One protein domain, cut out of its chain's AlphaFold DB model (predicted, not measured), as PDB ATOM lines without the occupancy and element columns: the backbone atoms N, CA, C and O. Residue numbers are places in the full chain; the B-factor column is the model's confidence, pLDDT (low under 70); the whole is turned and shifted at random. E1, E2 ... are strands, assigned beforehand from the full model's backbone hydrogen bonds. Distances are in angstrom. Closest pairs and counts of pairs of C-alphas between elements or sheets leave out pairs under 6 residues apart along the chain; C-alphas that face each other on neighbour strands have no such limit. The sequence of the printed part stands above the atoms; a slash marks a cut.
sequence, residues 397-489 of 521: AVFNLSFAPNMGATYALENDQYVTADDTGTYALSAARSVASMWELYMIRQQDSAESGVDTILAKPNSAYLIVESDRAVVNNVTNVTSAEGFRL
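This is residues 397 to 489 of the 521 residues of the protein "Glyco_hydro81C domain-containing protein" of Fistulina hepatica ATCC 64428 (UniProt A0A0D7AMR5). What does the model look like? One strongly twisted sheet of eight strands forks at E2: E3 and E4 make one arm, E5 to E8 the other, and E1 borders E2 on its other side. What is it made of? The printed part has 93 residues and no named helix; E1 to E8 follow in order and hold 41 residues, under half. The class is all strand, its neighbour strands antiparallel; the whole is compact, with a radius of gyration of the C-alphas of 12.3 A and spans of 36 by 27 by 21 A.

Where are the first four strands? E1, residues 399 to 404, begins with C-alpha 399 at (-41.533, -33.382, 10.022) and is 15.9 A long. E2, residues 407 to 412, is 16.5 A long; E3 is residues 417 to 420 and E4 residues 430 to 433. And the last four? E5, residues 441 to 446, is 17.1 A long; E6 is residues 455 to 459, E7 residues 464 to 468, and E8, residues 474 to 478, ends with C-alpha 478 at (-53.850, -14.510, 12.787).

What stands beside E2? E1 is on one side, N 400 and O 411 being 2.8 A apart. E3, with N 412 and O 417 at 2.8 A, and E5, with N 408 and O 442 at 2.9 A, are on the other side. What follows outward? Hairpins: E3 and E4 with N 418 and O 433 at 2.7 A, E5 and E6 with N 443 and O 458 at 2.8 A, E6 and E7 with N 466 and O 457 at 2.8 A, E7 and E8 with N 465 and O 478 at 2.7 A. Which patterns appear? E1 to E4 and E5 to E8 are meanders, each strand the antiparallel neighbour of the one before; E2 to E5 form a Greek key, a meander of three whose first strand, E2, is the antiparallel neighbour of E5.

How large is it? The farthest C-alphas, of Ser 434 and Ser 449, are 36.4 A apart; the printed part has no cut and no long link. Where is confidence low? In 36 residues, among them 397 to 418, pLDDT is under 70.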
ATOM      1  N   ALA A 397     -45.465 -34.086   3.369       50.59
ATOM      2  CA  ALA A 397     -44.219 -33.672   4.002       50.59
ATOM      3  C   ALA A 397     -44.153 -34.209   5.443       50.59
ATOM      4  O   ALA A 397     -45.089 -34.043   6.232       50.59
ATOM      5  N   VAL A 398     -43.046 -34.875   5.779       53.66
ATOM      6  CA  VAL A 398     -42.822 -35.469   7.102       53.66
ATOM      7  C   VAL A 398     -41.896 -34.568   7.905       53.66
ATOM      8  O   VAL A 398     -40.840 -34.162   7.420       53.66
ATOM      9  N   PHE A 399     -42.275 -34.285   9.150       58.88
ATOM     10  CA  PHE A 399     -41.533 -33.382  10.022       58.88
ATOM     11  C   PHE A 399     -41.015 -34.088  11.276       58.88
ATOM     12  O   PHE A 399     -41.728 -34.880  11.895       58.88
ATOM     13  N   ASN A 400     -39.793 -33.748  11.682       56.91
ATOM     14  CA  ASN A 400     -39.264 -34.009  13.012       56.91
ATOM     15  C   ASN A 400     -39.459 -32.759  13.882       56.91
ATOM     16  O   ASN A 400     -39.105 -31.650  13.480       56.91
ATOM     17  N   LEU A 401     -40.047 -32.934  15.064       60.97
ATOM     18  CA  LEU A 401     -40.389 -31.840  15.971       60.97
ATOM     19  C   LEU A 401     -39.506 -31.932  17.216       60.97
ATOM     20  O   LEU A 401     -39.634 -32.871  18.005       60.97
ATOM     21  N   SER A 402     -38.615 -30.959  17.407       50.66
ATOM     22  CA  SER A 402     -37.750 -30.885  18.587       50.66
ATOM     23  C   SER A 402     -38.390 -29.989  19.645       50.66
ATOM     24  O   SER A 402     -38.251 -28.771  19.613       50.66
ATOM     25  N   PHE A 403     -39.142 -30.568  20.581       51.75
ATOM     26  CA  PHE A 403     -39.836 -29.788  21.611       51.75
ATOM     27  C   PHE A 403     -38.974 -29.558  22.858       51.75
ATOM     28  O   PHE A 403     -38.554 -30.507  23.517       51.75
ATOM     29  N   ALA A 404     -38.793 -28.288  23.225       37.88
ATOM     30  CA  ALA A 404     -38.470 -27.842  24.579       37.88
ATOM     31  C   ALA A 404     -39.788 -27.449  25.293       37.88
ATOM     32  O   ALA A 404     -40.806 -27.271  24.614       37.88
ATOM     33  N   PRO A 405     -39.844 -27.299  26.636       34.97
ATOM     34  CA  PRO A 405     -41.073 -26.846  27.280       34.97
ATOM     35  C   PRO A 405     -41.524 -25.511  26.668       34.97
ATOM     36  O   PRO A 405     -40.797 -24.519  26.700       34.97
ATOM     37  N   ASN A 406     -42.743 -25.518  26.115       43.69
ATOM     38  CA  ASN A 406     -43.466 -24.433  25.439       43.69
ATOM     39  C   ASN A 406     -43.207 -24.208  23.940       43.69
ATOM     40  O   ASN A 406     -44.125 -23.724  23.283       43.69
ATOM     41  N   MET A 407     -42.045 -24.527  23.368       54.03
ATOM     42  CA  MET A 407     -41.744 -24.251  21.951       54.03
ATOM     43  C   MET A 407     -40.750 -25.264  21.376       54.03
ATOM     44  O   MET A 407     -39.873 -25.744  22.090       54.03
ATOM     45  N   GLY A 408     -40.854 -25.555  20.082       58.56
ATOM     46  CA  GLY A 408     -39.946 -26.463  19.391       58.56
ATOM     47  C   GLY A 408     -39.663 -26.060  17.955       58.56
ATOM     48  O   GLY A 408     -40.442 -25.315  17.358       58.56
ATOM     49  N   ALA A 409     -38.540 -26.533  17.413       65.94
ATOM     50  CA  ALA A 409     -38.235 -26.329  16.004       65.94
ATOM     51  C   ALA A 409     -38.901 -27.416  15.152       65.94
ATOM     52  O   ALA A 409     -38.975 -28.582  15.550       65.94
ATOM     53  N   THR A 410     -39.362 -27.025  13.967       64.00
ATOM     54  CA  THR A 410     -39.957 -27.942  12.988       64.00
ATOM     55  C   THR A 410     -38.946 -28.208  11.882       64.00
ATOM     56  O   THR A 410     -38.555 -27.283  11.173       64.00
ATOM     57  N   TYR A 411     -38.523 -29.459  11.726       53.84
ATOM     58  CA  TYR A 411     -37.541 -29.885  10.730       53.84
ATOM     59  C   TYR A 411     -38.205 -30.761   9.669       53.84
ATOM     60  O   TYR A 411     -38.777 -31.794  10.004       53.84
ATOM     61  N   ALA A 412     -38.160 -30.359   8.403       61.81
ATOM     62  CA  ALA A 412     -38.685 -31.135   7.288       61.81
ATOM     63  C   ALA A 412     -37.664 -32.196   6.856       61.81
ATOM     64  O   ALA A 412     -36.530 -31.875   6.510       61.81
ATOM     65  N   LEU A 413     -38.080 -33.463   6.870       56.16
ATOM     66  CA  LEU A 413     -37.226 -34.598   6.504       56.16
ATOM     67  C   LEU A 413     -37.047 -34.750   4.989       56.16
ATOM     68  O   LEU A 413     -36.124 -35.423   4.551       56.16
ATOM     69  N   GLU A 414     -37.934 -34.162   4.187       55.53
ATOM     70  CA  GLU A 414     -37.895 -34.285   2.723       55.53
ATOM     71  C   GLU A 414     -36.706 -33.540   2.101       55.53
ATOM     72  O   GLU A 414     -36.152 -33.984   1.098       55.53
ATOM     73  N   ASN A 415     -36.310 -32.410   2.689       55.12
ATOM     74  CA  ASN A 415     -35.287 -31.522   2.141       55.12
ATOM     75  C   ASN A 415     -34.220 -31.096   3.162       55.12
ATOM     76  O   ASN A 415     -33.457 -30.173   2.880       55.12
ATOM     77  N   ASP A 416     -34.168 -31.752   4.324       61.16
ATOM     78  CA  ASP A 416     -33.200 -31.499   5.397       61.16
ATOM     79  C   ASP A 416     -33.127 -30.031   5.857       61.16
ATOM     80  O   ASP A 416     -32.060 -29.455   6.099       61.16
ATOM     81  N   GLN A 417     -34.292 -29.389   5.957       59.09
ATOM     82  CA  GLN A 417     -34.400 -27.970   6.282       59.09
ATOM     83  C   GLN A 417     -35.459 -27.699   7.350       59.09
ATOM     84  O   GLN A 417     -36.515 -28.321   7.414       59.09
ATOM     85  N   TYR A 418     -35.200 -26.702   8.188       67.31
ATOM     86  CA  TYR A 418     -36.155 -26.188   9.152       67.31
ATOM     87  C   TYR A 418     -37.232 -25.340   8.477       67.31
ATOM     88  O   TYR A 418     -36.946 -24.485   7.628       67.31
ATOM     89  N   VAL A 419     -38.477 -25.560   8.900       73.88
ATOM     90  CA  VAL A 419     -39.656 -24.825   8.441       73.88
ATOM     91  C   VAL A 419     -39.619 -23.424   9.034       73.88
ATOM     92  O   VAL A 419     -39.765 -23.230  10.236       73.88
ATOM     93  N   THR A 420     -39.419 -22.445   8.169       75.19
ATOM     94  CA  THR A 420     -39.267 -21.029   8.486       75.19
ATOM     95  C   THR A 420     -40.611 -20.327   8.329       75.19
ATOM     96  O   THR A 420     -41.253 -20.438   7.281       75.19
ATOM     97  N   ALA A 421     -41.023 -19.607   9.369       77.62
ATOM     98  CA  ALA A 421     -42.162 -18.704   9.338       77.62
ATOM     99  C   ALA A 421     -41.706 -17.283   9.015       77.62
ATOM    100  O   ALA A 421     -40.653 -16.842   9.472       77.62
ATOM    101  N   ASP A 422     -42.522 -16.572   8.248       79.69
ATOM    102  CA  ASP A 422     -42.272 -15.192   7.849       79.69
ATOM    103  C   ASP A 422     -42.672 -14.218   8.968       79.69
ATOM    104  O   ASP A 422     -43.717 -14.376   9.593       79.69
ATOM    105  N   ASP A 423     -41.879 -13.187   9.244       81.31
ATOM    106  CA  ASP A 423     -42.183 -12.228  10.317       81.31
ATOM    107  C   ASP A 423     -43.346 -11.283   9.975       81.31
ATOM    108  O   ASP A 423     -43.990 -10.740  10.876       81.31
ATOM    109  N   THR A 424     -43.684 -11.129   8.695       78.50
ATOM    110  CA  THR A 424     -44.837 -10.325   8.264       78.50
ATOM    111  C   THR A 424     -46.148 -11.113   8.252       78.50
ATOM    112  O   THR A 424     -47.213 -10.500   8.271       78.50
ATOM    113  N   GLY A 425     -46.089 -12.450   8.243       80.00
ATOM    114  CA  GLY A 425     -47.257 -13.329   8.120       80.00
ATOM    115  C   GLY A 425     -47.901 -13.323   6.728       80.00
ATOM    116  O   GLY A 425     -49.011 -13.827   6.575       80.00
ATOM    117  N   THR A 426     -47.222 -12.747   5.728       78.12
ATOM    118  CA  THR A 426     -47.738 -12.584   4.354       78.12
ATOM    119  C   THR A 426     -47.347 -13.749   3.452       78.12
ATOM    120  O   THR A 426     -48.040 -14.047   2.482       78.12
ATOM    121  N   TYR A 427     -46.213 -14.390   3.736       78.06
ATOM    122  CA  TYR A 427     -45.682 -15.471   2.915       78.06
ATOM    123  C   TYR A 427     -45.971 -16.839   3.531       78.06
ATOM    124  O   TYR A 427     -45.999 -17.004   4.751       78.06
ATOM    125  N   ALA A 428     -46.156 -17.829   2.656       81.06
ATOM    126  CA  ALA A 428     -46.284 -19.224   3.050       81.06
ATOM    127  C   ALA A 428     -45.049 -19.697   3.824       81.06
ATOM    128  O   ALA A 428     -43.920 -19.304   3.518       81.06
ATOM    129  N   LEU A 429     -45.269 -20.591   4.790       76.88
ATOM    130  CA  LEU A 429     -44.184 -21.276   5.481       76.88
ATOM    131  C   LEU A 429     -43.281 -21.989   4.469       76.88
ATOM    132  O   LEU A 429     -43.757 -22.624   3.527       76.88
ATOM    133  N   SER A 430     -41.970 -21.921   4.692       78.94
ATOM    134  CA  SER A 430     -40.987 -22.508   3.782       78.94
ATOM    135  C   SER A 430     -39.908 -23.253   4.552       78.94
ATOM    136  O   SER A 430     -39.281 -22.698   5.448       78.94
ATOM    137  N   ALA A 431     -39.657 -24.516   4.209       74.38
ATOM    138  CA  ALA A 431     -38.468 -25.219   4.678       74.38
ATOM    139  C   ALA A 431     -37.262 -24.685   3.897       74.38
ATOM    140  O   ALA A 431     -37.100 -25.033   2.735       74.38
ATOM    141  N   ALA A 432     -36.484 -23.785   4.506       64.88
ATOM    142  CA  ALA A 432     -35.485 -22.988   3.783       64.88
ATOM    143  C   ALA A 432     -34.117 -22.897   4.476       64.88
ATOM    144  O   ALA A 432     -33.176 -22.333   3.911       64.88
ATOM    145  N   ARG A 433     -33.974 -23.409   5.707       55.81
ATOM    146  CA  ARG A 433     -32.769 -23.185   6.521       55.81
ATOM    147  C   ARG A 433     -32.198 -24.469   7.086       55.81
ATOM    148  O   ARG A 433     -32.920 -25.281   7.634       55.81
ATOM    149  N   SER A 434     -30.879 -24.605   7.034       64.50
ATOM    150  CA  SER A 434     -30.150 -25.748   7.601       64.50
ATOM    151  C   SER A 434     -29.913 -25.647   9.114       64.50
ATOM    152  O   SER A 434     -29.500 -26.618   9.738       64.50
ATOM    153  N   VAL A 435     -30.170 -24.482   9.722       58.88
ATOM    154  CA  VAL A 435     -29.979 -24.234  11.160       58.88
ATOM    155  C   VAL A 435     -31.193 -23.498  11.716       58.88
ATOM    156  O   VAL A 435     -31.586 -22.462  11.174       58.88
ATOM    157  N   ALA A 436     -31.758 -24.016  12.808       58.88
ATOM    158  CA  ALA A 436     -32.878 -23.392  13.497       58.88
ATOM    159  C   ALA A 436     -32.462 -22.099  14.209       58.88
ATOM    160  O   ALA A 436     -31.422 -22.011  14.864       58.88
ATOM    161  N   SER A 437     -33.321 -21.099  14.120       66.88
ATOM    162  CA  SER A 437     -33.256 -19.829  14.823       66.88
ATOM    163  C   SER A 437     -34.674 -19.432  15.246       66.88
ATOM    164  O   SER A 437     -35.578 -20.258  15.306       66.88
ATOM    165  N   MET A 438     -34.892 -18.159  15.571       70.12
ATOM    166  CA  MET A 438     -36.165 -17.678  16.113       70.12
ATOM    167  C   MET A 438     -37.345 -17.795  15.131       70.12
ATOM    168  O   MET A 438     -38.491 -17.739  15.565       70.12
ATOM    169  N   TRP A 439     -37.072 -17.951  13.834       72.06
ATOM    170  CA  TRP A 439     -38.071 -17.984  12.763       72.06
ATOM    171  C   TRP A 439     -38.616 -19.402  12.528       72.06
ATOM    172  O   TRP A 439     -39.652 -19.582  11.901       72.06
ATOM    173  N   GLU A 440     -37.939 -20.408  13.082       81.38
ATOM    174  CA  GLU A 440     -38.250 -21.829  12.923       81.38
ATOM    175  C   GLU A 440     -38.904 -22.425  14.178       81.38
ATOM    176  O   GLU A 440     -39.146 -23.629  14.243       81.38
ATOM    177  N   LEU A 441     -39.162 -21.591  15.192       69.44
ATOM    178  CA  LEU A 441     -39.740 -22.016  16.461       69.44
ATOM    179  C   LEU A 441     -41.261 -21.863  16.458       69.44
ATOM    180  O   LEU A 441     -41.794 -20.780  16.201       69.44
ATOM    181  N   TYR A 442     -41.940 -22.932  16.860       74.12
ATOM    182  CA  TYR A 442     -43.392 -23.006  16.948       74.12
ATOM    183  C   TYR A 442     -43.832 -23.494  18.325       74.12
ATOM    184  O   TYR A 442     -43.162 -24.299  18.972       74.12
ATOM    185  N   MET A 443     -44.984 -23.016  18.773       72.12
ATOM    186  CA  MET A 443     -45.668 -23.488  19.970       72.12
ATOM    187  C   MET A 443     -46.945 -24.201  19.552       72.12
ATOM    188  O   MET A 443     -47.785 -23.613  18.878       72.12
ATOM    189  N   ILE A 444     -47.090 -25.456  19.962       75.38
ATOM    190  CA  ILE A 444     -48.245 -26.291  19.628       75.38
ATOM    191  C   ILE A 444     -49.072 -26.496  20.890       75.38
ATOM    192  O   ILE A 444     -48.527 -26.853  21.937       75.38
ATOM    193  N   ARG A 445     -50.376 -26.227  20.807       72.12
ATOM    194  CA  ARG A 445     -51.315 -26.381  21.924       72.12
ATOM    195  C   ARG A 445     -52.662 -26.872  21.429       72.12
ATOM    196  O   ARG A 445     -53.156 -26.341  20.439       72.12
ATOM    197  N   GLN A 446     -53.289 -27.765  22.190       77.06
ATOM    198  CA  GLN A 446     -54.679 -28.166  21.978       77.06
ATOM    199  C   GLN A 446     -55.570 -26.927  21.835       77.06
ATOM    200  O   GLN A 446     -55.501 -26.006  22.652       77.06
ATOM    201  N   GLN A 447     -56.390 -26.906  20.788       77.56
ATOM    202  CA  GLN A 447     -57.319 -25.817  20.528       77.56
ATOM    203  C   GLN A 447     -58.494 -25.874  21.508       77.56
ATOM    204  O   GLN A 447     -59.110 -26.929  21.703       77.56
ATOM    205  N   ASP A 448     -58.823 -24.724  22.097       75.00
ATOM    206  CA  ASP A 448     -59.957 -24.585  23.005       75.00
ATOM    207  C   ASP A 448     -61.267 -24.906  22.276       75.00
ATOM    208  O   ASP A 448     -61.546 -24.377  21.202       75.00
ATOM    209  N   SER A 449     -62.109 -25.742  22.887       71.12
ATOM    210  CA  SER A 449     -63.413 -26.171  22.343       71.12
ATOM    211  C   SER A 449     -63.372 -27.021  21.060       71.12
ATOM    212  O   SER A 449     -64.435 -27.328  20.519       71.12
ATOM    213  N   ALA A 450     -62.192 -27.433  20.584       67.06
ATOM    214  CA  ALA A 450     -62.054 -28.387  19.482       67.06
ATOM    215  C   ALA A 450     -62.027 -29.845  19.979       67.06
ATOM    216  O   ALA A 450     -61.845 -30.115  21.169       67.06
ATOM    217  N   GLU A 451     -62.189 -30.804  19.062       65.75
ATOM    218  CA  GLU A 451     -61.992 -32.223  19.372       65.75
ATOM    219  C   GLU A 451     -60.567 -32.495  19.887       65.75
ATOM    220  O   GLU A 451     -59.604 -31.812  19.525       65.75
ATOM    221  N   SER A 452     -60.418 -33.528  20.718       56.81
ATOM    222  CA  SER A 452     -59.105 -33.943  21.218       56.81
ATOM    223  C   SER A 452     -58.160 -34.306  20.062       56.81
ATOM    224  O   SER A 452     -58.543 -35.029  19.138       56.81
ATOM    225  N   GLY A 453     -56.926 -33.795  20.114       56.94
ATOM    226  CA  GLY A 453     -55.918 -33.980  19.067       56.94
ATOM    227  C   GLY A 453     -56.039 -32.997  17.898       56.94
ATOM    228  O   GLY A 453     -55.509 -33.270  16.820       56.94
ATOM    229  N   VAL A 454     -56.774 -31.898  18.085       65.31
ATOM    230  CA  VAL A 454     -56.770 -30.731  17.197       65.31
ATOM    231  C   VAL A 454     -56.007 -29.613  17.896       65.31
ATOM    232  O   VAL A 454     -56.443 -29.087  18.920       65.31
ATOM    233  N   ASP A 455     -54.858 -29.260  17.341       75.88
ATOM    234  CA  ASP A 455     -53.919 -28.313  17.913       75.88
ATOM    235  C   ASP A 455     -53.879 -27.011  17.105       75.88
ATOM    236  O   ASP A 455     -53.899 -27.007  15.876       75.88
ATOM    237  N   THR A 456     -53.750 -25.893  17.807       83.56
ATOM    238  CA  THR A 456     -53.290 -24.628  17.232       83.56
ATOM    239  C   THR A 456     -51.767 -24.583  17.230       83.56
ATOM    240  O   THR A 456     -51.108 -25.088  18.145       83.56
ATOM    241  N   ILE A 457     -51.203 -23.942  16.210       83.62
ATOM    242  CA  ILE A 457     -49.759 -23.764  16.067       83.62
ATOM    243  C   ILE A 457     -49.475 -22.267  16.023       83.62
ATOM    244  O   ILE A 457     -50.014 -21.561  15.178       83.62
ATOM    245  N   LEU A 458     -48.641 -21.785  16.936       82.69
ATOM    246  CA  LEU A 458     -48.232 -20.390  17.062       82.69
ATOM    247  C   LEU A 458     -46.782 -20.241  16.596       82.69
ATOM    248  O   LEU A 458     -45.886 -20.860  17.170       82.69
ATOM    249  N   ALA A 459     -46.543 -19.404  15.590       82.88
ATOM    250  CA  ALA A 459     -45.203 -19.111  15.098       82.88
ATOM    251  C   ALA A 459     -44.526 -18.053  15.979       82.88
ATOM    252  O   ALA A 459     -45.092 -16.998  16.274       82.88
ATOM    253  N   LYS A 460     -43.281 -18.305  16.390       82.56
ATOM    254  CA  LYS A 460     -42.522 -17.359  17.210       82.56
ATOM    255  C   LYS A 460     -42.194 -16.015  16.541       82.56
ATOM    256  O   LYS A 460     -42.290 -15.023  17.269       82.56
ATOM    257  N   PRO A 461     -41.799 -15.924  15.253       78.69
ATOM    258  CA  PRO A 461     -41.252 -14.674  14.716       78.69
ATOM    259  C   PRO A 461     -42.205 -13.476  14.830       78.69
ATOM    260  O   PRO A 461     -41.745 -12.382  15.140       78.69
ATOM    261  N   ASN A 462     -43.519 -13.686  14.701       82.62
ATOM    262  CA  ASN A 462     -44.527 -12.626  14.839       82.62
ATOM    263  C   ASN A 462     -45.619 -12.910  15.885       82.62
ATOM    264  O   ASN A 462     -46.516 -12.091  16.067       82.62
ATOM    265  N   SER A 463     -45.536 -14.037  16.603       88.00
ATOM    266  CA  SER A 463     -46.541 -14.454  17.594       88.00
ATOM    267  C   SER A 463     -47.961 -14.541  17.016       88.00
ATOM    268  O   SER A 463     -48.934 -14.233  17.704       88.00
ATOM    269  N   ALA A 464     -48.071 -14.969  15.757       84.69
ATOM    270  CA  ALA A 464     -49.331 -15.256  15.088       84.69
ATOM    271  C   ALA A 464     -49.517 -16.768  14.889       84.69
ATOM    272  O   ALA A 464     -48.559 -17.531  14.729       84.69
ATOM    273  N   TYR A 465     -50.768 -17.206  14.941       88.31
ATOM    274  CA  TYR A 465     -51.188 -18.572  14.706       88.31
ATOM    275  C   TYR A 465     -51.220 -18.895  13.215       88.31
ATOM    276  O   TYR A 465     -51.443 -18.022  12.368       88.31
ATOM    277  N   LEU A 466     -51.009 -20.173  12.920       86.19
ATOM    278  CA  LEU A 466     -51.110 -20.700  11.575       86.19
ATOM    279  C   LEU A 466     -52.568 -20.746  11.112       86.19
ATOM    280  O   LEU A 466     -53.467 -21.137  11.860       86.19
ATOM    281  N   ILE A 467     -52.767 -20.381   9.851       83.25
ATOM    282  CA  ILE A 467     -54.003 -20.588   9.104       83.25
ATOM    283  C   ILE A 467     -53.700 -21.256   7.770       83.25
ATOM    284  O   ILE A 467     -52.566 -21.207   7.287       83.25
ATOM    285  N   VAL A 468     -54.724 -21.862   7.179       84.44
ATOM    286  CA  VAL A 468     -54.680 -22.357   5.805       84.44
ATOM    287  C   VAL A 468     -55.465 -21.380   4.933       84.44
ATOM    288  O   VAL A 468     -56.665 -21.193   5.126       84.44
ATOM    289  N   GLU A 469     -54.790 -20.727   3.991       77.25
ATOM    290  CA  GLU A 469     -55.434 -19.805   3.056       77.25
ATOM    291  C   GLU A 469     -56.220 -20.554   1.966       77.25
ATOM    292  O   GLU A 469     -56.161 -21.779   1.829       77.25
ATOM    293  N   SER A 470     -56.996 -19.820   1.162       77.69
ATOM    294  CA  SER A 470     -57.864 -20.410   0.129       77.69
ATOM    295  C   SER A 470     -57.117 -21.203  -0.952       77.69
ATOM    296  O   SER A 470     -57.702 -22.080  -1.587       77.69
ATOM    297  N   ASP A 471     -55.832 -20.912  -1.157       74.94
ATOM    298  CA  ASP A 471     -54.923 -21.619  -2.065       74.94
ATOM    299  C   ASP A 471     -54.216 -22.817  -1.400       74.94
ATOM    300  O   ASP A 471     -53.421 -23.503  -2.043       74.94
ATOM    301  N   ARG A 472     -54.563 -23.111  -0.139       74.94
ATOM    302  CA  ARG A 472     -53.966 -24.125   0.740       74.94
ATOM    303  C   ARG A 472     -52.549 -23.802   1.217       74.94
ATOM    304  O   ARG A 472     -51.906 -24.683   1.790       74.94
ATOM    305  N   ALA A 473     -52.068 -22.575   1.024       73.12
ATOM    306  CA  ALA A 473     -50.849 -22.125   1.672       73.12
ATOM    307  C   ALA A 473     -51.052 -22.074   3.190       73.12
ATOM    308  O   ALA A 473     -52.098 -21.650   3.682       73.12
ATOM    309  N   VAL A 474     -50.040 -22.507   3.939       81.81
ATOM    310  CA  VAL A 474     -50.014 -22.352   5.394       81.81
ATOM    311  C   VAL A 474     -49.245 -21.077   5.710       81.81
ATOM    312  O   VAL A 474     -48.090 -20.957   5.299       81.81
ATOM    313  N   VAL A 475     -49.862 -20.140   6.430       81.25
ATOM    314  CA  VAL A 475     -49.272 -18.833   6.787       81.25
ATOM    315  C   VAL A 475     -49.487 -18.528   8.268       81.25
ATOM    316  O   VAL A 475     -50.463 -18.979   8.862       81.25
ATOM    317  N   ASN A 476     -48.608 -17.732   8.876       90.31
ATOM    318  CA  ASN A 476     -48.710 -17.284  10.268       90.31
ATOM    319  C   ASN A 476     -49.269 -15.853  10.363       90.31
ATOM    320  O   ASN A 476     -48.519 -14.904  10.583       90.31
ATOM    321  N   ASN A 477     -50.584 -15.685  10.189       88.25
ATOM    322  CA  ASN A 477     -51.191 -14.361   9.967       88.25
ATOM    323  C   ASN A 477     -52.244 -13.941  11.017       88.25
ATOM    324  O   ASN A 477     -52.589 -12.767  11.120       88.25
ATOM    325  N   VAL A 478     -52.770 -14.859  11.838       86.62
ATOM    326  CA  VAL A 478     -53.850 -14.510  12.787       86.62
ATOM    327  C   VAL A 478     -53.353 -14.419  14.220       86.62
ATOM    328  O   VAL A 478     -52.694 -15.313  14.726       86.62
ATOM    329  N   THR A 479     -53.688 -13.347  14.926       88.44
ATOM    330  CA  THR A 479     -53.226 -13.117  16.310       88.44
ATOM    331  C   THR A 479     -54.197 -13.628  17.374       88.44
ATOM    332  O   THR A 479     -53.846 -13.697  18.550       88.44
ATOM    333  N   ASN A 480     -55.416 -14.006  16.981       81.25
ATOM    334  CA  ASN A 480     -56.426 -14.550  17.880       81.25
ATOM    335  C   ASN A 480     -56.545 -16.071  17.711       81.25
ATOM    336  O   ASN A 480     -56.832 -16.554  16.618       81.25
ATOM    337  N   VAL A 481     -56.398 -16.806  18.816       77.12
ATOM    338  CA  VAL A 481     -56.503 -18.272  18.870       77.12
ATOM    339  C   VAL A 481     -57.852 -18.796  18.372       77.12
ATOM    340  O   VAL A 481     -57.911 -19.863  17.772       77.12
ATOM    341  N   THR A 482     -58.944 -18.042  18.545       81.88
ATOM    342  CA  THR A 482     -60.274 -18.467  18.067       81.88
ATOM    343  C   THR A 482     -60.408 -18.408  16.549       81.88
ATOM    344  O   THR A 482     -61.338 -18.982  15.994       81.88
ATOM    345  N   SER A 483     -59.520 -17.667  15.886       82.00
ATOM    346  CA  SER A 483     -59.453 -17.535  14.428       82.00
ATOM    347  C   SER A 483     -58.335 -18.386  13.822       82.00
ATOM    348  O   SER A 483     -58.132 -18.327  12.613       82.00
ATOM    349  N   ALA A 484     -57.600 -19.135  14.651       81.69
ATOM    350  CA  ALA A 484     -56.564 -20.056  14.213       81.69
ATOM    351  C   ALA A 484     -57.174 -21.304  13.572       81.69
ATOM    352  O   ALA A 484     -58.232 -21.782  13.994       81.69
ATOM    353  N   GLU A 485     -56.464 -21.852  12.591       84.38
ATOM    354  CA  GLU A 485     -56.826 -23.137  12.008       84.38
ATOM    355  C   GLU A 485     -56.436 -24.273  12.964       84.38
ATOM    356  O   GLU A 485     -55.405 -24.215  13.646       84.38
ATOM    357  N   GLY A 486     -57.274 -25.306  13.017       77.88
ATOM    358  CA  GLY A 486     -57.014 -26.508  13.797       77.88
ATOM    359  C   GLY A 486     -56.231 -27.533  12.983       77.88
ATOM    360  O   GLY A 486     -56.697 -28.005  11.948       77.88
ATOM    361  N   PHE A 487     -55.061 -27.935  13.472       74.62
ATOM    362  CA  PHE A 487     -54.208 -28.933  12.831       74.62
ATOM    363  C   PHE A 487     -54.243 -30.248  13.600       74.62
ATOM    364  O   PHE A 487     -54.243 -30.269  14.825       74.62
ATOM    365  N   ARG A 488     -54.217 -31.374  12.885       61.97
ATOM    366  CA  ARG A 488     -54.042 -32.695  13.498       61.97
ATOM    367  C   ARG A 488     -52.676 -33.251  13.132       61.97
ATOM    368  O   ARG A 488     -52.390 -33.483  11.959       61.97
ATOM    369  N   LEU A 489     -51.848 -33.513  14.139       64.06
ATOM    370  CA  LEU A 489     -50.538 -34.128  13.946       64.06
ATOM    371  C   LEU A 489     -50.684 -35.649  13.823       64.06
ATOM    372  O   LEU A 489     -51.055 -36.340  14.772       64.06
TER     373      LEU A 489